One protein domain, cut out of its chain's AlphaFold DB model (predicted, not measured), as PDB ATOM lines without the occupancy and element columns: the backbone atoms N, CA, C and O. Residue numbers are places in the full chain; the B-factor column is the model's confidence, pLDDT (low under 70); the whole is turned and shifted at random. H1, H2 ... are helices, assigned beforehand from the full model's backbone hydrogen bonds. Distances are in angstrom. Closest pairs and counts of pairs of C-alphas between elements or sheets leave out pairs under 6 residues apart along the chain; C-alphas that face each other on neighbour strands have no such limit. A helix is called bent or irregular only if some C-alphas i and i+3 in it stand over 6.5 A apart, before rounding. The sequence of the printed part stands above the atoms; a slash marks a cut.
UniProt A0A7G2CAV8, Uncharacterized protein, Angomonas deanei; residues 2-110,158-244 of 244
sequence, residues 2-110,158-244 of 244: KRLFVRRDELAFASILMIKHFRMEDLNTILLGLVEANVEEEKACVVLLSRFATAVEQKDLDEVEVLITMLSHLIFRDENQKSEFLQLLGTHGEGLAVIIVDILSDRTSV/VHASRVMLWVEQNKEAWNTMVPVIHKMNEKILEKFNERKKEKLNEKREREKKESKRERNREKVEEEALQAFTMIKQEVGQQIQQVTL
ATOM      1  N   LYS A   2     172.539 110.768 112.826       33.03
ATOM      2  CA  LYS A   2     173.147 111.731 113.765       33.03
ATOM      3  C   LYS A   2     172.026 112.575 114.385       33.03
ATOM      4  O   LYS A   2     171.374 113.320 113.662       33.03
ATOM      5  N   ARG A   3     171.791 112.455 115.698       37.12
ATOM      6  CA  ARG A   3     170.859 113.338 116.423       37.12
ATOM      7  C   ARG A   3     171.419 114.769 116.387       37.12
ATOM      8  O   ARG A   3     172.504 115.006 116.911       37.12
ATOM      9  N   LEU A   4     170.692 115.703 115.766       33.28
ATOM     10  CA  LEU A   4     171.069 117.125 115.648       33.28
ATOM     11  C   LEU A   4     171.141 117.844 117.006       33.28
ATOM     12  O   LEU A   4     171.844 118.839 117.136       33.28
ATOM     13  N   PHE A   5     170.479 117.309 118.038       41.38
ATOM     14  CA  PHE A   5     170.472 117.872 119.386       41.38
ATOM     15  C   PHE A   5     170.526 116.759 120.437       41.38
ATOM     16  O   PHE A   5     169.536 116.090 120.712       41.38
ATOM     17  N   VAL A   6     171.696 116.572 121.051       42.19
ATOM     18  CA  VAL A   6     171.994 115.493 122.020       42.19
ATOM     19  C   VAL A   6     171.207 115.618 123.341       42.19
ATOM     20  O   VAL A   6     171.157 114.668 124.114       42.19
ATOM     21  N   ARG A   7     170.595 116.781 123.608       52.28
ATOM     22  CA  ARG A   7     169.828 117.085 124.834       52.28
ATOM     23  C   ARG A   7     168.369 117.462 124.578       52.28
ATOM     24  O   ARG A   7     167.717 117.994 125.469       52.28
ATOM     25  N   ARG A   8     167.871 117.251 123.358       53.38
ATOM     26  CA  ARG A   8     166.494 117.608 122.979       53.38
ATOM     27  C   ARG A   8     165.474 116.960 123.914       53.38
ATOM     28  O   ARG A   8     164.504 117.594 124.299       53.38
ATOM     29  N   ASP A   9     165.762 115.733 124.308       49.16
ATOM     30  CA  ASP A   9     164.901 114.888 125.121       49.16
ATOM     31  C   ASP A   9     164.861 115.431 126.573       49.16
ATOM     32  O   ASP A   9     163.801 115.640 127.152       49.16
ATOM     33  N   GLU A  10     166.007 115.875 127.105       49.56
ATOM     34  CA  GLU A  10     166.104 116.559 128.409       49.56
ATOM     35  C   GLU A  10     165.377 117.917 128.419       49.56
ATOM     36  O   GLU A  10     164.758 118.292 129.415       49.56
ATOM     37  N   LEU A  11     165.457 118.660 127.309       52.84
ATOM     38  CA  LEU A  11     164.791 119.953 127.138       52.84
ATOM     39  C   LEU A  11     163.272 119.781 126.997       52.84
ATOM     40  O   LEU A  11     162.509 120.585 127.531       52.84
ATOM     41  N   ALA A  12     162.846 118.714 126.319       55.22
ATOM     42  CA  ALA A  12     161.454 118.311 126.195       55.22
ATOM     43  C   ALA A  12     160.846 117.997 127.557       55.22
ATOM     44  O   ALA A  12     159.847 118.602 127.942       55.22
ATOM     45  N   PHE A  13     161.505 117.125 128.317       53.06
ATOM     46  CA  PHE A  13     161.071 116.767 129.661       53.06
ATOM     47  C   PHE A  13     161.063 117.969 130.609       53.06
ATOM     48  O   PHE A  13     160.101 118.153 131.349       53.06
ATOM     49  N   ALA A  14     162.080 118.834 130.558       54.03
ATOM     50  CA  ALA A  14     162.094 120.060 131.355       54.03
ATOM     51  C   ALA A  14     160.955 121.026 130.978       54.03
ATOM     52  O   ALA A  14     160.389 121.669 131.859       54.03
ATOM     53  N   SER A  15     160.593 121.105 129.694       55.19
ATOM     54  CA  SER A  15     159.494 121.955 129.215       55.19
ATOM     55  C   SER A  15     158.125 121.409 129.633       55.19
ATOM     56  O   SER A  15     157.277 122.182 130.067       55.19
ATOM     57  N   ILE A  16     157.942 120.083 129.606       54.88
ATOM     58  CA  ILE A  16     156.759 119.401 130.158       54.88
ATOM     59  C   ILE A  16     156.635 119.664 131.667       54.88
ATOM     60  O   ILE A  16     155.549 119.935 132.164       54.88
ATOM     61  N   LEU A  17     157.747 119.644 132.411       50.28
ATOM     62  CA  LEU A  17     157.755 119.932 133.851       50.28
ATOM     63  C   LEU A  17     157.460 121.408 134.188       50.28
ATOM     64  O   LEU A  17     157.046 121.704 135.306       50.28
ATOM     65  N   MET A  18     157.658 122.326 133.237       54.44
ATOM     66  CA  MET A  18     157.497 123.783 133.394       54.44
ATOM     67  C   MET A  18     156.251 124.326 132.665       54.44
ATOM     68  O   MET A  18     156.160 125.524 132.391       54.44
ATOM     69  N   ILE A  19     155.284 123.450 132.366       56.03
ATOM     70  CA  ILE A  19     154.103 123.694 131.518       56.03
ATOM     71  C   ILE A  19     153.310 124.958 131.897       56.03
ATOM     72  O   ILE A  19     152.792 125.652 131.027       56.03
ATOM     73  N   LYS A  20     153.286 125.320 133.187       52.00
ATOM     74  CA  LYS A  20     152.468 126.416 133.739       52.00
ATOM     75  C   LYS A  20     152.912 127.830 133.318       52.00
ATOM     76  O   LYS A  20     152.290 128.808 133.719       52.00
ATOM     77  N   HIS A  21     153.991 127.960 132.542       53.28
ATOM     78  CA  HIS A  21     154.574 129.250 132.150       53.28
ATOM     79  C   HIS A  21     154.376 129.636 130.676       53.28
ATOM     80  O   HIS A  21     154.843 130.697 130.265       53.28
ATOM     81  N   PHE A  22     153.677 128.822 129.882       49.59
ATOM     82  CA  PHE A  22     153.494 129.058 128.447       49.59
ATOM     83  C   PHE A  22     152.021 129.271 128.073       49.59
ATOM     84  O   PHE A  22     151.116 128.791 128.752       49.59
ATOM     85  N   ARG A  23     151.769 129.999 126.976       49.72
ATOM     86  CA  ARG A  23     150.420 130.165 126.405       49.72
ATOM     87  C   ARG A  23     149.968 128.860 125.732       49.72
ATOM     88  O   ARG A  23     150.757 128.246 125.022       49.72
ATOM     89  N   MET A  24     148.702 128.478 125.928       52.00
ATOM     90  CA  MET A  24     148.109 127.178 125.543       52.00
ATOM     91  C   MET A  24     148.355 126.732 124.085       52.00
ATOM     92  O   MET A  24     148.684 125.570 123.857       52.00
ATOM     93  N   GLU A  25     148.228 127.619 123.093       48.56
ATOM     94  CA  GLU A  25     148.374 127.255 121.666       48.56
ATOM     95  C   GLU A  25     149.834 126.983 121.256       48.56
ATOM     96  O   GLU A  25     150.127 125.990 120.581       48.56
ATOM     97  N   ASP A  26     150.770 127.811 121.727       50.31
ATOM     98  CA  ASP A  26     152.208 127.619 121.496       50.31
ATOM     99  C   ASP A  26     152.728 126.401 122.271       50.31
ATOM    100  O   ASP A  26     153.547 125.628 121.775       50.31
ATOM    101  N   LEU A  27     152.204 126.197 123.481       50.84
ATOM    102  CA  LEU A  27     152.544 125.096 124.370       50.84
ATOM    103  C   LEU A  27     152.123 123.748 123.784       50.84
ATOM    104  O   LEU A  27     152.953 122.851 123.730       50.84
ATOM    105  N   ASN A  28     150.901 123.612 123.266       51.22
ATOM    106  CA  ASN A  28     150.453 122.375 122.621       51.22
ATOM    107  C   ASN A  28     151.305 122.013 121.404       51.22
ATOM    108  O   ASN A  28     151.672 120.854 121.237       51.22
ATOM    109  N   THR A  29     151.681 122.996 120.584       52.09
ATOM    110  CA  THR A  29     152.496 122.767 119.382       52.09
ATOM    111  C   THR A  29     153.938 122.398 119.738       52.09
ATOM    112  O   THR A  29     154.518 121.487 119.147       52.09
ATOM    113  N   ILE A  30     154.515 123.063 120.744       52.72
ATOM    114  CA  ILE A  30     155.857 122.765 121.255       52.72
ATOM    115  C   ILE A  30     155.869 121.401 121.951       52.72
ATOM    116  O   ILE A  30     156.747 120.591 121.675       52.72
ATOM    117  N   LEU A  31     154.888 121.102 122.802       56.03
ATOM    118  CA  LEU A  31     154.760 119.823 123.499       56.03
ATOM    119  C   LEU A  31     154.505 118.668 122.540       56.03
ATOM    120  O   LEU A  31     155.111 117.615 122.711       56.03
ATOM    121  N   LEU A  32     153.674 118.865 121.515       53.94
ATOM    122  CA  LEU A  32     153.471 117.882 120.459       53.94
ATOM    123  C   LEU A  32     154.783 117.680 119.698       53.94
ATOM    124  O   LEU A  32     155.280 116.565 119.665       53.94
ATOM    125  N   GLY A  33     155.440 118.744 119.227       51.47
ATOM    126  CA  GLY A  33     156.743 118.643 118.558       51.47
ATOM    127  C   GLY A  33     157.838 117.997 119.418       51.47
ATOM    128  O   GLY A  33     158.733 117.344 118.883       51.47
ATOM    129  N   LEU A  34     157.757 118.123 120.746       52.72
ATOM    130  CA  LEU A  34     158.646 117.480 121.713       52.72
ATOM    131  C   LEU A  34     158.265 116.016 121.980       52.72
ATOM    132  O   LEU A  34     159.163 115.184 122.070       52.72
ATOM    133  N   VAL A  35     156.982 115.665 122.058       55.41
ATOM    134  CA  VAL A  35     156.526 114.267 122.136       55.41
ATOM    135  C   VAL A  35     156.865 113.539 120.848       55.41
ATOM    136  O   VAL A  35     157.490 112.496 120.905       55.41
ATOM    137  N   GLU A  36     156.557 114.110 119.687       51.84
ATOM    138  CA  GLU A  36     156.866 113.544 118.372       51.84
ATOM    139  C   GLU A  36     158.366 113.370 118.148       51.84
ATOM    140  O   GLU A  36     158.812 112.383 117.564       51.84
ATOM    141  N   ALA A  37     159.154 114.314 118.657       50.38
ATOM    142  CA  ALA A  37     160.591 114.179 118.756       50.38
ATOM    143  C   ALA A  37     160.979 112.930 119.569       50.38
ATOM    144  O   ALA A  37     161.859 112.183 119.143       50.38
ATOM    145  N   ASN A  38     160.331 112.705 120.709       50.16
ATOM    146  CA  ASN A  38     160.653 111.688 121.711       50.16
ATOM    147  C   ASN A  38     159.803 110.410 121.637       50.16
ATOM    148  O   ASN A  38     159.896 109.589 122.540       50.16
ATOM    149  N   VAL A  39     159.011 110.199 120.582       49.47
ATOM    150  CA  VAL A  39     158.174 108.994 120.404       49.47
ATOM    151  C   VAL A  39     159.015 107.709 120.463       49.47
ATOM    152  O   VAL A  39     158.548 106.688 120.950       49.47
ATOM    153  N   GLU A  40     160.281 107.777 120.036       49.06
ATOM    154  CA  GLU A  40     161.238 106.664 120.116       49.06
ATOM    155  C   GLU A  40     161.898 106.498 121.504       49.06
ATOM    156  O   GLU A  40     162.674 105.558 121.704       49.06
ATOM    157  N   GLU A  41     161.657 107.399 122.466       58.50
ATOM    158  CA  GLU A  41     162.100 107.200 123.846       58.50
ATOM    159  C   GLU A  41     161.153 106.233 124.560       58.50
ATOM    160  O   GLU A  41     160.000 106.530 124.876       58.50
ATOM    161  N   GLU A  42     161.692 105.047 124.842       60.38
ATOM    162  CA  GLU A  42     161.140 104.086 125.788       60.38
ATOM    163  C   GLU A  42     160.667 104.851 127.046       60.38
ATOM    164  O   GLU A  42     161.464 105.575 127.650       60.38
ATOM    165  N   LYS A  43     159.395 104.687 127.437       71.50
ATOM    166  CA  LYS A  43     158.734 105.294 128.612       71.50
ATOM    167  C   LYS A  43     158.120 106.700 128.484       71.50
ATOM    168  O   LYS A  43     157.760 107.285 129.511       71.50
ATOM    169  N   ALA A  44     157.928 107.246 127.281       75.06
ATOM    170  CA  ALA A  44     157.156 108.487 127.105       75.06
ATOM    171  C   ALA A  44     155.747 108.396 127.735       75.06
ATOM    172  O   ALA A  44     155.319 109.317 128.438       75.06
ATOM    173  N   CYS A  45     155.063 107.258 127.564       83.44
ATOM    174  CA  CYS A  45     153.742 107.013 128.138       83.44
ATOM    175  C   CYS A  45     153.729 107.101 129.675       83.44
ATOM    176  O   CYS A  45     152.891 107.802 130.245       83.44
ATOM    177  N   VAL A  46     154.696 106.466 130.352       84.94
ATOM    178  CA  VAL A  46     154.809 106.474 131.824       84.94
ATOM    179  C   VAL A  46     154.921 107.897 132.367       84.94
ATOM    180  O   VAL A  46     154.270 108.239 133.355       84.94
ATOM    181  N   VAL A  47     155.741 108.738 131.735       81.56
ATOM    182  CA  VAL A  47     155.960 110.108 132.214       81.56
ATOM    183  C   VAL A  47     154.709 110.962 132.024       81.56
ATOM    184  O   VAL A  47     154.318 111.681 132.946       81.56
ATOM    185  N   LEU A  48     154.050 110.856 130.866       84.25
ATOM    186  CA  LEU A  48     152.805 111.580 130.600       84.25
ATOM    187  C   LEU A  48     151.685 111.145 131.548       84.25
ATOM    188  O   LEU A  48     151.028 112.002 132.131       84.25
ATOM    189  N   LEU A  49     151.522 109.840 131.776       89.44
ATOM    190  CA  LEU A  49     150.556 109.312 132.743       89.44
ATOM    191  C   LEU A  49     150.866 109.761 134.175       89.44
ATOM    192  O   LEU A  49     149.953 110.121 134.917       89.44
ATOM    193  N   SER A  50     152.143 109.798 134.569       86.56
ATOM    194  CA  SER A  50     152.540 110.311 135.884       86.56
ATOM    195  C   SER A  50     152.203 111.791 136.028       86.56
ATOM    196  O   SER A  50     151.764 112.205 137.097       86.56
ATOM    197  N   ARG A  51     152.426 112.607 134.992       84.00
ATOM    198  CA  ARG A  51     152.090 114.034 135.042       84.00
ATOM    199  C   ARG A  51     150.579 114.244 135.064       84.00
ATOM    200  O   ARG A  51     150.095 115.081 135.820       84.00
ATOM    201  N   PHE A  52     149.855 113.446 134.288       89.81
ATOM    202  CA  PHE A  52     148.399 113.444 134.235       89.81
ATOM    203  C   PHE A  52     147.789 113.127 135.601       89.81
ATOM    204  O   PHE A  52     146.933 113.874 136.066       89.81
ATOM    205  N   ALA A  53     148.289 112.097 136.291       89.94
ATOM    206  CA  ALA A  53     147.843 111.763 137.641       89.94
ATOM    207  C   ALA A  53     148.002 112.944 138.612       89.94
ATOM    208  O   ALA A  53     147.054 113.318 139.299       89.94
ATOM    209  N   THR A  54     149.163 113.608 138.592       86.25
ATOM    210  CA  THR A  54     149.406 114.805 139.410       86.25
ATOM    211  C   THR A  54     148.472 115.965 139.051       86.25
ATOM    212  O   THR A  54     147.990 116.655 139.947       86.25
ATOM    213  N   ALA A  55     148.205 116.200 137.764       84.75
ATOM    214  CA  ALA A  55     147.308 117.269 137.321       84.75
ATOM    215  C   ALA A  55     145.861 117.032 137.788       84.75
ATOM    216  O   ALA A  55     145.207 117.950 138.284       84.75
ATOM    217  N   VAL A  56     145.395 115.780 137.724       90.44
ATOM    218  CA  VAL A  56     144.089 115.359 138.250       90.44
ATOM    219  C   VAL A  56     144.002 115.580 139.762       90.44
ATOM    220  O   VAL A  56     143.039 116.179 140.241       90.44
ATOM    221  N   GLU A  57     145.014 115.172 140.530       91.00
ATOM    222  CA  GLU A  57     145.056 115.394 141.984       91.00
ATOM    223  C   GLU A  57     145.054 116.887 142.351       91.00
ATOM    224  O   GLU A  57     144.421 117.296 143.327       91.00
ATOM    225  N   GLN A  58     145.716 117.715 141.537       87.81
ATOM    226  CA  GLN A  58     145.729 119.175 141.669       87.81
ATOM    227  C   GLN A  58     144.432 119.844 141.193       87.81
ATOM    228  O   GLN A  58     144.255 121.039 141.431       87.81
ATOM    229  N   LYS A  59     143.522 119.091 140.560       87.56
ATOM    230  CA  LYS A  59     142.305 119.599 139.906       87.56
ATOM    231  C   LYS A  59     142.607 120.661 138.840       87.56
ATOM    232  O   LYS A  59     141.820 121.585 138.639       87.56
ATOM    233  N   ASP A  60     143.751 120.530 138.173       81.56
ATOM    234  CA  ASP A  60     144.217 121.435 137.122       81.56
ATOM    235  C   ASP A  60     143.604 121.013 135.777       81.56
ATOM    236  O   ASP A  60     144.177 120.220 135.033       81.56
ATOM    237  N   LEU A  61     142.376 121.471 135.507       83.12
ATOM    238  CA  LEU A  61     141.588 121.021 134.352       83.12
ATOM    239  C   LEU A  61     142.258 121.331 133.008       83.12
ATOM    240  O   LEU A  61     142.179 120.514 132.092       83.12
ATOM    241  N   ASP A  62     142.930 122.477 132.902       76.12
ATOM    242  CA  ASP A  62     143.608 122.893 131.674       76.12
ATOM    243  C   ASP A  62     144.791 121.967 131.377       76.12
ATOM    244  O   ASP A  62     144.949 121.471 130.260       76.12
ATOM    245  N   GLU A  63     145.602 121.672 132.397       75.62
ATOM    246  CA  GLU A  63     146.724 120.748 132.262       75.62
ATOM    247  C   GLU A  63     146.255 119.312 131.980       75.62
ATOM    248  O   GLU A  63     146.849 118.614 131.156       75.62
ATOM    249  N   VAL A  64     145.161 118.881 132.612       84.31
ATOM    250  CA  VAL A  64     144.530 117.587 132.332       84.31
ATOM    251  C   VAL A  64     144.118 117.495 130.860       84.31
ATOM    252  O   VAL A  64     144.460 116.514 130.206       84.31
ATOM    253  N   GLU A  65     143.455 118.509 130.303       81.12
ATOM    254  CA  GLU A  65     143.007 118.505 128.903       81.12
ATOM    255  C   GLU A  65     144.179 118.386 127.908       81.12
ATOM    256  O   GLU A  65     144.137 117.606 126.944       81.12
ATOM    257  N   VAL A  66     145.261 119.128 128.168       76.75
ATOM    258  CA  VAL A  66     146.496 119.070 127.374       76.75
ATOM    259  C   VAL A  66     147.104 117.671 127.430       76.75
ATOM    260  O   VAL A  66     147.411 117.079 126.393       76.75
ATOM    261  N   LEU A  67     147.245 117.108 128.630       81.50
ATOM    262  CA  LEU A  67     147.871 115.802 128.826       81.50
ATOM    263  C   LEU A  67     147.049 114.669 128.229       81.50
ATOM    264  O   LEU A  67     147.632 113.738 127.672       81.50
ATOM    265  N   ILE A  68     145.719 114.761 128.281       84.88
ATOM    266  CA  ILE A  68     144.862 113.803 127.593       84.88
ATOM    267  C   ILE A  68     145.124 113.864 126.086       84.88
ATOM    268  O   ILE A  68     145.408 112.833 125.486       84.88
ATOM    269  N   THR A  69     145.126 115.061 125.489       77.06
ATOM    270  CA  THR A  69     145.414 115.235 124.055       77.06
ATOM    271  C   THR A  69     146.765 114.613 123.674       77.06
ATOM    272  O   THR A  69     146.863 113.885 122.685       77.06
ATOM    273  N   MET A  70     147.808 114.854 124.474       77.38
ATOM    274  CA  MET A  70     149.146 114.295 124.247       77.38
ATOM    275  C   MET A  70     149.173 112.766 124.361       77.38
ATOM    276  O   MET A  70     149.787 112.105 123.521       77.38
ATOM    277  N   LEU A  71     148.508 112.204 125.375       83.31
ATOM    278  CA  LEU A  71     148.400 110.758 125.572       83.31
ATOM    279  C   LEU A  71     147.677 110.099 124.401       83.31
ATOM    280  O   LEU A  71     148.196 109.126 123.859       83.31
ATOM    281  N   SER A  72     146.542 110.649 123.966       81.25
ATOM    282  CA  SER A  72     145.792 110.111 122.834       81.25
ATOM    283  C   SER A  72     146.643 110.110 121.559       81.25
ATOM    284  O   SER A  72     146.733 109.093 120.872       81.25
ATOM    285  N   HIS A  73     147.339 111.214 121.260       75.94
ATOM    286  CA  HIS A  73     148.246 111.276 120.109       75.94
ATOM    287  C   HIS A  73     149.375 110.240 120.183       75.94
ATOM    288  O   HIS A  73     149.688 109.611 119.170       75.94
ATOM    289  N   LEU A  74     149.972 110.044 121.362       77.19
ATOM    290  CA  LEU A  74     151.053 109.081 121.563       77.19
ATOM    291  C   LEU A  74     150.587 107.639 121.306       77.19
ATOM    292  O   LEU A  74     151.231 106.918 120.544       77.19
ATOM    293  N   ILE A  75     149.452 107.235 121.887       82.00
ATOM    294  CA  ILE A  75     148.924 105.865 121.754       82.00
ATOM    295  C   ILE A  75     148.360 105.574 120.359       82.00
ATOM    296  O   ILE A  75     148.316 104.421 119.946       82.00
ATOM    297  N   PHE A  76     147.924 106.590 119.611       80.25
ATOM    298  CA  PHE A  76     147.461 106.390 118.235       80.25
ATOM    299  C   PHE A  76     148.618 106.274 117.241       80.25
ATOM    300  O   PHE A  76     148.500 105.618 116.209       80.25
ATOM    301  N   ARG A  77     149.741 106.931 117.539       73.25
ATOM    302  CA  ARG A  77     150.902 106.971 116.649       73.25
ATOM    303  C   ARG A  77     151.810 105.750 116.789       73.25
ATOM    304  O   ARG A  77     152.443 105.377 115.804       73.25
ATOM    305  N   ASP A  78     151.899 105.154 117.977       74.38
ATOM    306  CA  ASP A  78     152.789 104.025 118.255       74.38
ATOM    307  C   ASP A  78     152.071 102.918 119.047       74.38
ATOM    308  O   ASP A  78     151.667 103.099 120.198       74.38
ATOM    309  N   GLU A  79     151.955 101.735 118.437       80.06
ATOM    310  CA  GLU A  79     151.330 100.559 119.054       80.06
ATOM    311  C   GLU A  79     152.099 100.051 120.288       80.06
ATOM    312  O   GLU A  79     151.484  99.505 121.206       80.06
ATOM    313  N   ASN A  80     153.417 100.272 120.381       81.69
ATOM    314  CA  ASN A  80     154.167  99.927 121.593       81.69
ATOM    315  C   ASN A  80     153.747 100.821 122.763       81.69
ATOM    316  O   ASN A  80     153.534 100.330 123.870       81.69
ATOM    317  N   GLN A  81     153.567 102.121 122.508       81.50
ATOM    318  CA  GLN A  81     153.106 103.079 123.517       81.50
ATOM    319  C   GLN A  81     151.653 102.807 123.913       81.50
ATOM    320  O   GLN A  81     151.297 102.938 125.079       81.50
ATOM    321  N   LYS A  82     150.814 102.370 122.969       84.94
ATOM    322  CA  LYS A  82     149.446 101.918 123.248       84.94
ATOM    323  C   LYS A  82     149.406 100.674 124.128       84.94
ATOM    324  O   LYS A  82     148.631 100.625 125.080       84.94
ATOM    325  N   SER A  83     150.247  99.681 123.840       85.00
ATOM    326  CA  SER A  83     150.367  98.492 124.684       85.00
ATOM    327  C   SER A  83     150.873  98.855 126.081       85.00
ATOM    328  O   SER A  83     150.336  98.352 127.067       85.00
ATOM    329  N   GLU A  84     151.872  99.736 126.179       86.44
ATOM    330  CA  GLU A  84     152.399 100.228 127.457       86.44
ATOM    331  C   GLU A  84     151.314 100.979 128.245       86.44
ATOM    332  O   GLU A  84     151.092 100.686 129.416       86.44
ATOM    333  N   PHE A  85     150.567 101.871 127.591       88.56
ATOM    334  CA  PHE A  85     149.442 102.599 128.177       88.56
ATOM    335  C   PHE A  85     148.392 101.659 128.775       88.56
ATOM    336  O   PHE A  85     148.064 101.770 129.956       88.56
ATOM    337  N   LEU A  86     147.899 100.695 127.993       88.50
ATOM    338  CA  LEU A  86     146.894  99.738 128.464       88.50
ATOM    339  C   LEU A  86     147.429  98.864 129.605       88.50
ATOM    340  O   LEU A  86     146.706  98.581 130.558       88.50
ATOM    341  N   GLN A  87     148.705  98.477 129.553       88.19
ATOM    342  CA  GLN A  87     149.344  97.722 130.628       88.19
ATOM    343  C   GLN A  87     149.450  98.535 131.927       88.19
ATOM    344  O   GLN A  87     149.229  97.982 133.005       88.19
ATOM    345  N   LEU A  88     149.779  99.827 131.836       87.25
ATOM    346  CA  LEU A  88     149.903 100.730 132.986       87.25
ATOM    347  C   LEU A  88     148.556 101.026 133.643       87.25
ATOM    348  O   LEU A  88     148.482 101.113 134.868       87.25
ATOM    349  N   LEU A  89     147.501 101.161 132.839       86.38
ATOM    350  CA  LEU A  89     146.139 101.332 133.340       86.38
ATOM    351  C   LEU A  89     145.577 100.035 133.945       86.38
ATOM    352  O   LEU A  89     144.779 100.071 134.887       86.38
ATOM    353  N   GLY A  90     146.025  98.884 133.438       82.44
ATOM    354  CA  GLY A  90     145.610  97.567 133.908       82.44
ATOM    355  C   GLY A  90     144.100  97.348 133.790       82.44
ATOM    356  O   GLY A  90     143.387  98.055 133.082       82.44
ATOM    357  N   THR A  91     143.581  96.367 134.528       77.62
ATOM    358  CA  THR A  91     142.146  96.030 134.528       77.62
ATOM    359  C   THR A  91     141.273  97.073 135.226       77.62
ATOM    360  O   THR A  91     140.061  97.081 135.050       77.62
ATOM    361  N   HIS A  92     141.865  97.945 136.043       76.94
ATOM    362  CA  HIS A  92     141.136  98.929 136.845       76.94
ATOM    363  C   HIS A  92     140.992 100.288 136.141       76.94
ATOM    364  O   HIS A  92     140.119 101.073 136.500       76.94
ATOM    365  N   GLY A  93     141.823 100.564 135.132       81.19
ATOM    366  CA  GLY A  93     141.814 101.809 134.368       81.19
ATOM    367  C   GLY A  93     141.081 101.735 133.025       81.19
ATOM    368  O   GLY A  93     141.212 102.662 132.234       81.19
ATOM    369  N   GLU A  94     140.315 100.675 132.743       82.75
ATOM    370  CA  GLU A  94     139.643 100.482 131.444       82.75
ATOM    371  C   GLU A  94     138.715 101.653 131.082       82.75
ATOM    372  O   GLU A  94     138.785 102.189 129.979       82.75
ATOM    373  N   GLY A  95     137.908 102.132 132.036       83.44
ATOM    374  CA  GLY A  95     137.034 103.286 131.801       83.44
ATOM    375  C   GLY A  95     137.802 104.581 131.509       83.44
ATOM    376  O   GLY A  95     137.363 105.384 130.687       83.44
ATOM    377  N   LEU A  96     138.980 104.763 132.113       87.81
ATOM    378  CA  LEU A  96     139.860 105.893 131.813       87.81
ATOM    379  C   LEU A  96     140.503 105.754 130.426       87.81
ATOM    380  O   LEU A  96     140.616 106.743 129.705       87.81
ATOM    381  N   ALA A  97     140.882 104.533 130.038       87.44
ATOM    382  CA  ALA A  97     141.414 104.244 128.711       87.44
ATOM    383  C   ALA A  97     140.406 104.623 127.619       87.44
ATOM    384  O   ALA A  97     140.780 105.290 126.658       87.44
ATOM    385  N   VAL A  98     139.130 104.265 127.802       84.31
ATOM    386  CA  VAL A  98     138.044 104.633 126.880       84.31
ATOM    387  C   VAL A  98     137.934 106.151 126.747       84.31
ATOM    388  O   VAL A  98     137.971 106.662 125.634       84.31
ATOM    389  N   ILE A  99     137.900 106.889 127.864       83.62
ATOM    390  CA  ILE A  99     137.807 108.359 127.833       83.62
ATOM    391  C   ILE A  99     138.976 108.977 127.050       83.62
ATOM    392  O   ILE A  99     138.764 109.894 126.262       83.62
ATOM    393  N   ILE A 100     140.200 108.481 127.250       84.88
ATOM    394  CA  ILE A 100     141.402 109.002 126.580       84.88
ATOM    395  C   ILE A 100     141.416 108.632 125.086       84.88
ATOM    396  O   ILE A 100     141.850 109.436 124.261       84.88
ATOM    397  N   VAL A 101     140.936 107.447 124.708       79.19
ATOM    398  CA  VAL A 101     140.897 106.993 123.307       79.19
ATOM    399  C   VAL A 101     139.782 107.683 122.510       79.19
ATOM    400  O   VAL A 101     140.016 108.077 121.365       79.19
ATOM    401  N   ASP A 102     138.609 107.896 123.112       75.69
ATOM    402  CA  ASP A 102     137.436 108.514 122.469       75.69
ATOM    403  C   ASP A 102     137.730 109.913 121.897       75.69
ATOM    404  O   ASP A 102     137.138 110.333 120.905       75.69
ATOM    405  N   ILE A 103     138.704 110.623 122.464       69.38
ATOM    406  CA  ILE A 103     139.039 112.011 122.105       69.38
ATOM    407  C   ILE A 103     139.595 112.148 120.691       69.38
ATOM    408  O   ILE A 103     139.419 113.184 120.046       69.38
ATOM    409  N   LEU A 104     140.249 111.110 120.171       58.97
ATOM    410  CA  LEU A 104     140.676 111.109 118.774       58.97
ATOM    411  C   LEU A 104     139.540 110.743 117.824       58.97
ATOM    412  O   LEU A 104     139.509 111.254 116.703       58.97
ATOM    413  N   SER A 105     138.583 109.930 118.271       54.50
ATOM    414  CA  SER A 105     137.373 109.625 117.503       54.50
ATOM    415  C   SER A 105     136.543 110.894 117.278       54.50
ATOM    416  O   SER A 105     136.146 111.160 116.147       54.50
ATOM    417  N   ASP A 106     136.423 111.759 118.289       53.69
ATOM    418  CA  ASP A 106     135.740 113.056 118.152       53.69
ATOM    419  C   ASP A 106     136.520 114.056 117.271       53.69
ATOM    420  O   ASP A 106     135.928 114.882 116.574       53.69
ATOM    421  N   ARG A 107     137.859 113.964 117.212       46.00
ATOM    422  CA  ARG A 107     138.696 114.838 116.361       46.00
ATOM    423  C   ARG A 107     138.837 114.372 114.912       46.00
ATOM    424  O   ARG A 107     139.077 115.208 114.040       46.00
ATOM    425  N   THR A 108     138.650 113.086 114.611       36.91
ATOM    426  CA  THR A 108     138.634 112.602 113.213       36.91
ATOM    427  C   THR A 108     137.437 113.133 112.415       36.91
ATOM    428  O   THR A 108     137.521 113.225 111.194       36.91
ATOM    429  N   SER A 109     136.386 113.612 113.090       32.56
ATOM    430  CA  SER A 109     135.279 114.362 112.482       32.56
ATOM    431  C   SER A 109     135.636 115.806 112.084       32.56
ATOM    432  O   SER A 109     134.906 116.406 111.298       32.56
ATOM    433  N   VAL A 110     136.712 116.394 112.623       35.16
ATOM    434  CA  VAL A 110     137.026 117.833 112.455       35.16
ATOM    435  C   VAL A 110     138.192 118.064 111.485       35.16
ATOM    436  O   VAL A 110     138.339 119.152 110.934       35.16
ATOM    437  N   VAL A 158     135.511 119.603 128.555       74.50
ATOM    438  CA  VAL A 158     134.575 118.470 128.564       74.50
ATOM    439  C   VAL A 158     135.298 117.164 128.902       74.50
ATOM    440  O   VAL A 158     134.789 116.379 129.704       74.50
ATOM    441  N   HIS A 159     136.504 116.940 128.373       81.19
ATOM    442  CA  HIS A 159     137.246 115.701 128.611       81.19
ATOM    443  C   HIS A 159     137.882 115.677 129.993       81.19
ATOM    444  O   HIS A 159     137.710 114.695 130.718       81.19
ATOM    445  N   ALA A 160     138.518 116.779 130.402       84.94
ATOM    446  CA  ALA A 160     138.997 116.940 131.768       84.94
ATOM    447  C   ALA A 160     137.869 116.697 132.784       84.94
ATOM    448  O   ALA A 160     138.038 115.919 133.719       84.94
ATOM    449  N   SER A 161     136.673 117.249 132.558       85.50
ATOM    450  CA  SER A 161     135.517 117.021 133.438       85.50
ATOM    451  C   SER A 161     135.068 115.553 133.476       85.50
ATOM    452  O   SER A 161     134.766 115.038 134.553       85.50
ATOM    453  N   ARG A 162     135.064 114.849 132.331       88.19
ATOM    454  CA  ARG A 162     134.759 113.403 132.258       88.19
ATOM    455  C   ARG A 162     135.776 112.569 133.036       88.19
ATOM    456  O   ARG A 162     135.378 111.666 133.769       88.19
ATOM    457  N   VAL A 163     137.063 112.897 132.924       90.81
ATOM    458  CA  VAL A 163     138.133 112.262 133.705       90.81
ATOM    459  C   VAL A 163     137.927 112.498 135.197       90.81
ATOM    460  O   VAL A 163     137.923 111.537 135.963       90.81
ATOM    461  N   MET A 164     137.715 113.747 135.618       91.25
ATOM    462  CA  MET A 164     137.527 114.073 137.036       91.25
ATOM    463  C   MET A 164     136.323 113.333 137.631       91.25
ATOM    464  O   MET A 164     136.409 112.804 138.740       91.25
ATOM    465  N   LEU A 165     135.218 113.248 136.882       91.69
ATOM    466  CA  LEU A 165     134.039 112.486 137.288       91.69
ATOM    467  C   LEU A 165     134.344 110.990 137.411       91.69
ATOM    468  O   LEU A 165     133.953 110.364 138.395       91.69
ATOM    469  N   TRP A 166     135.058 110.424 136.437       92.94
ATOM    470  CA  TRP A 166     135.446 109.020 136.475       92.94
ATOM    471  C   TRP A 166     136.328 108.714 137.692       92.94
ATOM    472  O   TRP A 166     136.071 107.733 138.388       92.94
ATOM    473  N   VAL A 167     137.308 109.569 138.004       93.50
ATOM    474  CA  VAL A 167     138.176 109.406 139.183       93.50
ATOM    475  C   VAL A 167     137.378 109.461 140.482       93.50
ATOM    476  O   VAL A 167     137.586 108.629 141.365       93.50
ATOM    477  N   GLU A 168     136.422 110.383 140.592       92.75
ATOM    478  CA  GLU A 168     135.558 110.487 141.772       92.75
ATOM    479  C   GLU A 168     134.688 109.232 141.965       92.75
ATOM    480  O   GLU A 168     134.475 108.795 143.097       92.75
ATOM    481  N   GLN A 169     134.228 108.622 140.870       92.94
ATOM    482  CA  GLN A 169     133.434 107.388 140.883       92.94
ATOM    483  C   GLN A 169     134.278 106.123 141.106       92.94
ATOM    484  O   GLN A 169     133.761 105.126 141.602       92.94
ATOM    485  N   ASN A 170     135.571 106.159 140.774       93.44
ATOM    486  CA  ASN A 170     136.463 104.996 140.752       93.44
ATOM    487  C   ASN A 170     137.710 105.207 141.633       93.44
ATOM    488  O   ASN A 170     138.828 104.856 141.251       93.44
ATOM    489  N   LYS A 171     137.530 105.766 142.837       93.06
ATOM    490  CA  LYS A 171     138.640 106.122 143.747       93.06
ATOM    491  C   LYS A 171     139.565 104.957 144.083       93.06
ATOM    492  O   LYS A 171     140.772 105.142 144.166       93.06
ATOM    493  N   GLU A 172     139.022 103.761 144.289       91.00
ATOM    494  CA  GLU A 172     139.819 102.575 144.627       91.00
ATOM    495  C   GLU A 172     140.744 102.160 143.472       91.00
ATOM    496  O   GLU A 172     141.938 101.922 143.677       91.00
ATOM    497  N   ALA A 173     140.219 102.165 142.243       89.75
ATOM    498  CA  ALA A 173     140.993 101.925 141.031       89.75
ATOM    499  C   ALA A 173     142.090 102.986 140.849       89.75
ATOM    500  O   ALA A 173     143.257 102.648 140.644       89.75
ATOM    501  N   TRP A 174     141.730 104.264 140.999       93.25
ATOM    502  CA  TRP A 174     142.665 105.386 140.914       93.25
ATOM    503  C   TRP A 174     143.810 105.263 141.928       93.25
ATOM    504  O   TRP A 174     144.983 105.291 141.553       93.25
ATOM    505  N   ASN A 175     143.475 105.023 143.198       92.25
ATOM    506  CA  ASN A 175     144.441 104.895 144.292       92.25
ATOM    507  C   ASN A 175     145.344 103.660 144.166       92.25
ATOM    508  O   ASN A 175     146.416 103.624 144.764       92.25
ATOM    509  N   THR A 176     144.932 102.655 143.394       90.44
ATOM    510  CA  THR A 176     145.756 101.475 143.100       90.44
ATOM    511  C   THR A 176     146.734 101.751 141.958       90.44
ATOM    512  O   THR A 176     147.903 101.372 142.023       90.44
ATOM    513  N   MET A 177     146.270 102.429 140.912       91.12
ATOM    514  CA  MET A 177     147.010 102.646 139.671       91.12
ATOM    515  C   MET A 177     148.062 103.760 139.787       91.12
ATOM    516  O   MET A 177     149.212 103.583 139.380       91.12
ATOM    517  N   VAL A 178     147.693 104.902 140.371       92.56
ATOM    518  CA  VAL A 178     148.549 106.098 140.430       92.56
ATOM    519  C   VAL A 178     149.904 105.849 141.113       92.56
ATOM    520  O   VAL A 178     150.930 106.222 140.536       92.56
ATOM    521  N   PRO A 179     149.987 105.152 142.265       92.81
ATOM    522  CA  PRO A 179     151.276 104.867 142.897       92.81
ATOM    523  C   PRO A 179     152.209 104.012 142.033       92.81
ATOM    524  O   PRO A 179     153.428 104.193 142.073       92.81
ATOM    525  N   VAL A 180     151.663 103.083 141.240       91.19
ATOM    526  CA  VAL A 180     152.456 102.243 140.327       91.19
ATOM    527  C   VAL A 180     153.085 103.106 139.239       91.19
ATOM    528  O   VAL A 180     154.291 103.004 138.998       91.19
ATOM    529  N   ILE A 181     152.288 103.995 138.641       89.62
ATOM    530  CA  ILE A 181     152.732 104.935 137.609       89.62
ATOM    531  C   ILE A 181     153.824 105.862 138.165       89.62
ATOM    532  O   ILE A 181     154.895 105.979 137.565       89.62
ATOM    533  N   HIS A 182     153.611 106.461 139.342       87.75
ATOM    534  CA  HIS A 182     154.607 107.330 139.975       87.75
ATOM    535  C   HIS A 182     155.912 106.598 140.290       87.75
ATOM    536  O   HIS A 182     156.985 107.077 139.927       87.75
ATOM    537  N   LYS A 183     155.840 105.394 140.865       90.81
ATOM    538  CA  LYS A 183     157.024 104.579 141.161       90.81
ATOM    539  C   LYS A 183     157.807 104.199 139.904       90.81
ATOM    540  O   LYS A 183     159.033 104.085 139.935       90.81
ATOM    541  N   MET A 184     157.120 103.949 138.790       85.50
ATOM    542  CA  MET A 184     157.792 103.716 137.513       85.50
ATOM    543  C   MET A 184     158.482 104.984 137.012       85.50
ATOM    544  O   MET A 184     159.640 104.904 136.608       85.50
ATOM    545  N   ASN A 185     157.827 106.143 137.108       82.06
ATOM    546  CA  ASN A 185     158.416 107.427 136.738       82.06
ATOM    547  C   ASN A 185     159.660 107.773 137.580       82.06
ATOM    548  O   ASN A 185     160.692 108.159 137.033       82.06
ATOM    549  N   GLU A 186     159.624 107.539 138.892       82.56
ATOM    550  CA  GLU A 186     160.782 107.731 139.778       82.56
ATOM    551  C   GLU A 186     162.000 106.917 139.321       82.56
ATOM    552  O   GLU A 186     163.092 107.464 139.177       82.56
ATOM    553  N   LYS A 187     161.813 105.636 138.974       83.31
ATOM    554  CA  LYS A 187     162.898 104.786 138.450       83.31
ATOM    555  C   LYS A 187     163.481 105.300 137.133       83.31
ATOM    556  O   LYS A 187     164.654 105.063 136.836       83.31
ATOM    557  N   ILE A 188     162.667 105.949 136.302       76.31
ATOM    558  CA  ILE A 188     163.129 106.557 135.048       76.31
ATOM    559  C   ILE A 188     164.012 107.762 135.367       76.31
ATOM    560  O   ILE A 188     165.120 107.864 134.835       76.31
ATOM    561  N   LEU A 189     163.559 108.624 136.280       74.25
ATOM    562  CA  LEU A 189     164.308 109.791 136.736       74.25
ATOM    563  C   LEU A 189     165.629 109.401 137.409       74.25
ATOM    564  O   LEU A 189     166.654 110.024 137.140       74.25
ATOM    565  N   GLU A 190     165.641 108.346 138.225       78.12
ATOM    566  CA  GLU A 190     166.860 107.797 138.831       78.12
ATOM    567  C   GLU A 190     167.882 107.392 137.764       78.12
ATOM    568  O   GLU A 190     168.999 107.912 137.753       78.12
ATOM    569  N   LYS A 191     167.482 106.559 136.795       76.56
ATOM    570  CA  LYS A 191     168.362 106.131 135.692       76.56
ATOM    571  C   LYS A 191     168.867 107.307 134.862       76.56
ATOM    572  O   LYS A 191     170.011 107.315 134.402       76.56
ATOM    573  N   PHE A 192     168.017 108.305 134.640       70.56
ATOM    574  CA  PHE A 192     168.402 109.512 133.924       70.56
ATOM    575  C   PHE A 192     169.457 110.316 134.702       70.56
ATOM    576  O   PHE A 192     170.482 110.720 134.142       70.56
ATOM    577  N   ASN A 193     169.258 110.485 136.009       71.44
ATOM    578  CA  ASN A 193     170.196 111.167 136.895       71.44
ATOM    579  C   ASN A 193     171.538 110.429 137.000       71.44
ATOM    580  O   ASN A 193     172.592 111.072 136.977       71.44
ATOM    581  N   GLU A 194     171.521 109.098 137.046       79.00
ATOM    582  CA  GLU A 194     172.722 108.261 137.019       79.00
ATOM    583  C   GLU A 194     173.531 108.478 135.737       79.00
ATOM    584  O   GLU A 194     174.711 108.828 135.810       79.00
ATOM    585  N   ARG A 195     172.889 108.399 134.563       73.12
ATOM    586  CA  ARG A 195     173.540 108.664 133.266       73.12
ATOM    587  C   ARG A 195     174.115 110.077 133.187       73.12
ATOM    588  O   ARG A 195     175.195 110.291 132.637       73.12
ATOM    589  N   LYS A 196     173.408 111.073 133.727       70.38
ATOM    590  CA  LYS A 196     173.885 112.463 133.766       70.38
ATOM    591  C   LYS A 196     175.121 112.606 134.656       70.38
ATOM    592  O   LYS A 196     176.066 113.305 134.284       70.38
ATOM    593  N   LYS A 197     175.134 111.931 135.807       78.94
ATOM    594  CA  LYS A 197     176.277 111.897 136.728       78.94
ATOM    595  C   LYS A 197     177.481 111.195 136.102       78.94
ATOM    596  O   LYS A 197     178.593 111.706 136.213       78.94
ATOM    597  N   GLU A 198     177.261 110.088 135.400       82.19
ATOM    598  CA  GLU A 198     178.294 109.364 134.653       82.19
ATOM    599  C   GLU A 198     178.929 110.254 133.577       82.19
ATOM    600  O   GLU A 198     180.137 110.486 133.606       82.19
ATOM    601  N   LYS A 199     178.115 110.892 132.725       78.81
ATOM    602  CA  LYS A 199     178.597 111.855 131.716       78.81
ATOM    603  C   LYS A 199     179.379 113.019 132.332       78.81
ATOM    604  O   LYS A 199     180.367 113.480 131.758       78.81
ATOM    605  N   LEU A 200     178.944 113.526 133.488       84.56
ATOM    606  CA  LEU A 200     179.653 114.592 134.197       84.56
ATOM    607  C   LEU A 200     181.014 114.114 134.721       84.56
ATOM    608  O   LEU A 200     181.999 114.847 134.618       84.56
ATOM    609  N   ASN A 201     181.077 112.897 135.260       89.38
ATOM    610  CA  ASN A 201     182.324 112.289 135.711       89.38
ATOM    611  C   ASN A 201     183.282 112.058 134.539       89.38
ATOM    612  O   ASN A 201     184.435 112.475 134.624       89.38
ATOM    613  N   GLU A 202     182.801 111.519 133.417       89.75
ATOM    614  CA  GLU A 202     183.608 111.371 132.203       89.75
ATOM    615  C   GLU A 202     184.172 112.708 131.715       89.75
ATOM    616  O   GLU A 202     185.342 112.792 131.344       89.75
ATOM    617  N   LYS A 203     183.356 113.773 131.720       90.25
ATOM    618  CA  LYS A 203     183.799 115.119 131.332       90.25
ATOM    619  C   LYS A 203     184.921 115.612 132.247       90.25
ATOM    620  O   LYS A 203     185.959 116.042 131.751       90.25
ATOM    621  N   ARG A 204     184.755 115.470 133.566       90.06
ATOM    622  CA  ARG A 204     185.776 115.844 134.561       90.06
ATOM    623  C   ARG A 204     187.059 115.027 134.415       90.06
ATOM    624  O   ARG A 204     188.148 115.559 134.610       90.06
ATOM    625  N   GLU A 205     186.964 113.741 134.087       91.31
ATOM    626  CA  GLU A 205     188.143 112.905 133.844       91.31
ATOM    627  C   GLU A 205     188.893 113.305 132.575       91.31
ATOM    628  O   GLU A 205     190.126 113.326 132.578       91.31
ATOM    629  N   ARG A 206     188.170 113.647 131.502       89.75
ATOM    630  CA  ARG A 206     188.774 114.172 130.271       89.75
ATOM    631  C   ARG A 206     189.493 115.492 130.541       89.75
ATOM    632  O   ARG A 206     190.670 115.592 130.216       89.75
ATOM    633  N   GLU A 207     188.844 116.427 131.233       89.50
ATOM    634  CA  GLU A 207     189.435 117.718 131.622       89.50
ATOM    635  C   GLU A 207     190.694 117.536 132.493       89.50
ATOM    636  O   GLU A 207     191.715 118.183 132.267       89.50
ATOM    637  N   LYS A 208     190.684 116.595 133.450       91.06
ATOM    638  CA  LYS A 208     191.875 116.265 134.257       91.06
ATOM    639  C   LYS A 208     193.013 115.678 133.417       91.06
ATOM    640  O   LYS A 208     194.174 116.024 133.637       91.06
ATOM    641  N   LYS A 209     192.705 114.771 132.482       91.75
ATOM    642  CA  LYS A 209     193.704 114.175 131.575       91.75
ATOM    643  C   LYS A 209     194.311 115.231 130.654       91.75
ATOM    644  O   LYS A 209     195.519 115.207 130.438       91.75
ATOM    645  N   GLU A 210     193.496 116.149 130.154       89.31
ATOM    646  CA  GLU A 210     193.921 117.258 129.302       89.31
ATOM    647  C   GLU A 210     194.805 118.247 130.070       89.31
ATOM    648  O   GLU A 210     195.932 118.494 129.653       89.31
ATOM    649  N   SER A 211     194.398 118.668 131.272       88.50
ATOM    650  CA  SER A 211     195.224 119.522 132.138       88.50
ATOM    651  C   SER A 211     196.579 118.887 132.488       88.50
ATOM    652  O   SER A 211     197.601 119.570 132.515       88.50
ATOM    653  N   LYS A 212     196.625 117.566 132.717       89.25
ATOM    654  CA  LYS A 212     197.891 116.856 132.963       89.25
ATOM    655  C   LYS A 212     198.782 116.806 131.717       89.25
ATOM    656  O   LYS A 212     199.999 116.880 131.850       89.25
ATOM    657  N   ARG A 213     198.198 116.664 130.522       88.00
ATOM    658  CA  ARG A 213     198.945 116.708 129.255       88.00
ATOM    659  C   ARG A 213     199.523 118.097 128.997       88.00
ATOM    660  O   ARG A 213     200.674 118.167 128.587       88.00
ATOM    661  N   GLU A 214     198.772 119.150 129.304       89.06
ATOM    662  CA  GLU A 214     199.233 120.533 129.149       89.06
ATOM    663  C   GLU A 214     200.423 120.833 130.066       89.06
ATOM    664  O   GLU A 214     201.490 121.198 129.588       89.06
ATOM    665  N   ARG A 215     200.316 120.505 131.363       88.38
ATOM    666  CA  ARG A 215     201.436 120.654 132.314       88.38
ATOM    667  C   ARG A 215     202.683 119.865 131.912       88.38
ATOM    668  O   ARG A 215     203.802 120.281 132.194       88.38
ATOM    669  N   ASN A 216     202.504 118.693 131.303       84.44
ATOM    670  CA  ASN A 216     203.628 117.905 130.805       84.44
ATOM    671  C   ASN A 216     204.266 118.545 129.564       84.44
ATOM    672  O   ASN A 216     205.480 118.466 129.427       84.44
ATOM    673  N   ARG A 217     203.481 119.169 128.676       88.12
ATOM    674  CA  ARG A 217     204.014 119.934 127.540       88.12
ATOM    675  C   ARG A 217     204.817 121.137 128.007       88.12
ATOM    676  O   ARG A 217     205.956 121.267 127.582       88.12
ATOM    677  N   GLU A 218     204.260 121.931 128.920       89.00
ATOM    678  CA  GLU A 218     204.941 123.095 129.500       89.00
ATOM    679  C   GLU A 218     206.287 122.693 130.120       89.00
ATOM    680  O   GLU A 218     207.306 123.310 129.827       89.00
ATOM    681  N   LYS A 219     206.325 121.594 130.890       88.69
ATOM    682  CA  LYS A 219     207.584 121.060 131.437       88.69
ATOM    683  C   LYS A 219     208.591 120.649 130.368       88.69
ATOM    684  O   LYS A 219     209.766 120.960 130.502       88.69
ATOM    685  N   VAL A 220     208.154 119.935 129.329       88.56
ATOM    686  CA  VAL A 220     209.052 119.488 128.250       88.56
ATOM    687  C   VAL A 220     209.608 120.683 127.472       88.56
ATOM    688  O   VAL A 220     210.784 120.682 127.112       88.56
ATOM    689  N   GLU A 221     208.793 121.710 127.230       88.06
ATOM    690  CA  GLU A 221     209.246 122.952 126.598       88.06
ATOM    691  C   GLU A 221     210.245 123.707 127.482       88.06
ATOM    692  O   GLU A 221     211.278 124.155 126.986       88.06
ATOM    693  N   GLU A 222     209.992 123.794 128.789       90.62
ATOM    694  CA  GLU A 222     210.888 124.442 129.751       90.62
ATOM    695  C   GLU A 222     212.238 123.707 129.872       90.62
ATOM    696  O   GLU A 222     213.297 124.339 129.820       90.62
ATOM    697  N   GLU A 223     212.218 122.371 129.937       88.94
ATOM    698  CA  GLU A 223     213.417 121.520 129.937       88.94
ATOM    699  C   GLU A 223     214.228 121.679 128.636       88.94
ATOM    700  O   GLU A 223     215.454 121.819 128.674       88.94
ATOM    701  N   ALA A 224     213.559 121.735 127.477       89.75
ATOM    702  CA  ALA A 224     214.217 121.966 126.192       89.75
ATOM    703  C   ALA A 224     214.847 123.368 126.103       89.75
ATOM    704  O   ALA A 224     215.959 123.520 125.587       89.75
ATOM    705  N   LEU A 225     214.171 124.392 126.633       90.38
ATOM    706  CA  LEU A 225     214.676 125.765 126.657       90.38
ATOM    707  C   LEU A 225     215.909 125.900 127.565       90.38
ATOM    708  O   LEU A 225     216.878 126.576 127.201       90.38
ATOM    709  N   GLN A 226     215.901 125.232 128.724       91.12
ATOM    710  CA  GLN A 226     217.064 125.159 129.611       91.12
ATOM    711  C   GLN A 226     218.250 124.481 128.921       91.12
ATOM    712  O   GLN A 226     219.342 125.051 128.902       91.12
ATOM    713  N   ALA A 227     218.032 123.323 128.290       87.38
ATOM    714  CA  ALA A 227     219.081 122.615 127.557       87.38
ATOM    715  C   ALA A 227     219.683 123.480 126.434       87.38
ATOM    716  O   ALA A 227     220.904 123.586 126.311       87.38
ATOM    717  N   PHE A 228     218.841 124.173 125.659       88.00
ATOM    718  CA  PHE A 228     219.303 125.084 124.609       88.00
ATOM    719  C   PHE A 228     220.124 126.257 125.169       88.00
ATOM    720  O   PHE A 228     221.140 126.651 124.591       88.00
ATOM    721  N   THR A 229     219.713 126.806 126.313       88.75
ATOM    722  CA  THR A 229     220.423 127.907 126.977       88.75
ATOM    723  C   THR A 229     221.804 127.473 127.470       88.75
ATOM    724  O   THR A 229     222.768 128.217 127.279       88.75
ATOM    725  N   MET A 230     221.922 126.265 128.035       88.50
ATOM    726  CA  MET A 230     223.213 125.707 128.454       88.50
ATOM    727  C   MET A 230     224.161 125.531 127.265       88.50
ATOM    728  O   MET A 230     225.276 126.044 127.310       88.50
ATOM    729  N   ILE A 231     223.695 124.925 126.165       89.00
ATOM    730  CA  ILE A 231     224.499 124.760 124.939       89.00
ATOM    731  C   ILE A 231     224.996 126.118 124.430       89.00
ATOM    732  O   ILE A 231     226.164 126.273 124.077       89.00
ATOM    733  N   LYS A 232     224.130 127.139 124.413       83.00
ATOM    734  CA  LYS A 232     224.502 128.487 123.960       83.00
ATOM    735  C   LYS A 232     225.599 129.115 124.829       83.00
ATOM    736  O   LYS A 232     226.488 129.772 124.288       83.00
ATOM    737  N   GLN A 233     225.543 128.938 126.150       85.31
ATOM    738  CA  GLN A 233     226.592 129.413 127.060       85.31
ATOM    739  C   GLN A 233     227.909 128.663 126.847       85.31
ATOM    740  O   GLN A 233     228.962 129.293 126.778       85.31
ATOM    741  N   GLU A 234     227.841 127.344 126.694       82.81
ATOM    742  CA  GLU A 234     229.000 126.470 126.514       82.81
ATOM    743  C   GLU A 234     229.741 126.779 125.202       82.81
ATOM    744  O   GLU A 234     230.956 126.986 125.195       82.81
ATOM    745  N   VAL A 235     229.000 126.954 124.101       80.25
ATOM    746  CA  VAL A 235     229.547 127.405 122.809       80.25
ATOM    747  C   VAL A 235     230.131 128.819 122.913       80.25
ATOM    748  O   VAL A 235     231.214 129.079 122.393       80.25
ATOM    749  N   GLY A 236     229.456 129.740 123.608       71.88
ATOM    750  CA  GLY A 236     229.955 131.104 123.815       71.88
ATOM    751  C   GLY A 236     231.279 131.158 124.588       71.88
ATOM    752  O   GLY A 236     232.166 131.934 124.232       71.88
ATOM    753  N   GLN A 237     231.440 130.301 125.601       73.75
ATOM    754  CA  GLN A 237     232.685 130.166 126.364       73.75
ATOM    755  C   GLN A 237     233.808 129.528 125.538       73.75
ATOM    756  O   GLN A 237     234.943 130.003 125.591       73.75
ATOM    757  N   GLN A 238     233.507 128.505 124.730       65.62
ATOM    758  CA  GLN A 238     234.494 127.902 123.825       65.62
ATOM    759  C   GLN A 238     234.988 128.896 122.767       65.62
ATOM    760  O   GLN A 238     236.186 128.967 122.505       65.62
ATOM    761  N   ILE A 239     234.102 129.723 122.202       65.94
ATOM    762  CA  ILE A 239     234.498 130.764 121.243       65.94
ATOM    763  C   ILE A 239     235.426 131.794 121.909       65.94
ATOM    764  O   ILE A 239     236.434 132.175 121.318       65.94
ATOM    765  N   GLN A 240     235.160 132.203 123.153       58.94
ATOM    766  CA  GLN A 240     236.054 133.109 123.890       58.94
ATOM    767  C   GLN A 240     237.433 132.503 124.185       58.94
ATOM    768  O   GLN A 240     238.421 133.229 124.144       58.94
ATOM    769  N   GLN A 241     237.520 131.194 124.434       57.34
ATOM    770  CA  GLN A 241     238.799 130.507 124.658       57.34
ATOM    771  C   GLN A 241     239.633 130.315 123.385       57.34
ATOM    772  O   GLN A 241     240.846 130.197 123.482       57.34
ATOM    773  N   VAL A 242     239.008 130.288 122.204       59.19
ATOM    774  CA  VAL A 242     239.709 130.154 120.911       59.19
ATOM    775  C   VAL A 242     240.141 131.517 120.341       59.19
ATOM    776  O   VAL A 242     240.961 131.571 119.429       59.19
ATOM    777  N   THR A 243     239.611 132.626 120.870       53.34
ATOM    778  CA  THR A 243     239.878 133.991 120.366       53.34
ATOM    779  C   THR A 243     240.923 134.762 121.199       53.34
ATOM    780  O   THR A 243     241.159 135.941 120.939       53.34
ATOM    781  N   LEU A 244     241.556 134.121 122.188       45.12
ATOM    782  CA  LEU A 244     242.673 134.644 122.992       45.12
ATOM    783  C   LEU A 244     243.952 133.855 122.693       45.12
ATOM    784  O   LEU A 244     245.027 134.496 122.677       45.12
TER     785      LEU A 244
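What this domain is: This is residues 2 to 110 and 158 to 244 of the 244 residues of an uncharacterized protein of Angomonas deanei (UniProt A0A7G2CAV8). Look for a compact head of short, mostly crossed helices, H1 to H7, and one very long helix, H8, whose early residues pack on H3 and H5 and whose residues 193 to 242 stick out as a single arm. In the head, H2, H3, H6 and H7 pack round H4, H5 meets H4 at a corner, and H1 packs on H2. The printed part has 196 residues, with eight named helices, H1 to H8 in order, and no named strand: its class is all helix. It is extended, with a radius of gyration of the C-alphas of 30.5 A and spans of 113 by 35 by 30 A, the arm making the length.

How they stand to each other: Start at H1, residues 8 to 17, in a helical hairpin with H2, residues 24 to 38; their closest C-alphas, of Ala 12 and Leu 34, are 5.4 A apart. H2 touches the hub, H4, residues 61 to 77, at a shallow tilt of 34 degrees, only just short of steep; the closest C-alphas, of Leu 32 and Met 70, are 6.8 A apart. H3, residues 44 to 57, forms a helical hairpin with H4 at 22 degrees, closest at C-alphas 55 and 64, 5.7 A. H5, residues 79 to 92, is irregular, with C-alphas 88 and 91 9.2 A apart, and touches H4 only at the corner, closest at C-alphas 75 and 82, 4.3 A. H6, residues 94 to 108, touches H4 with residues 100 to 104 alone, about perpendicular at 80 degrees, closest at C-alphas 72 and 101, 5.8 A. H7, residues 158 to 169, touches H6 at a shallow tilt of 10 degrees, opposite ways, closest at C-alphas 96 and 163, 6.9 A. H8, residues 171 to 242, touches H3 with residues 178 to 185 alone, at a steep tilt of 57 degrees, closest at C-alphas 50 and 182, 5.5 A. Each O i to N i+4 pair is within hydrogen-bond range in H1, H2, H3, H4 and H7; the counts are 8 of 10 in H5, 8 of 11 in H6 and 66 of 68 in H8.

Where its parts are: Find C-alpha 8, where H1 begins, at (166.494, 117.608, 122.979). H4 spans 24.4 A. H8 runs 106.4 A from C-alpha 171 at (138.640, 106.122, 143.747) to C-alpha 242 at (239.709, 130.154, 120.911).

The domain as a whole: The C-alphas farthest apart, of Gln 169 and Leu 244, are 114.0 A apart. Residues 111 to 157 are not printed; C-alphas 110 and 158 are 16.3 A apart across this cut. Of the links printed whole, none is long. Confidence is under 70 at residues 2 to 42, 103 to 110 and 238 to 244.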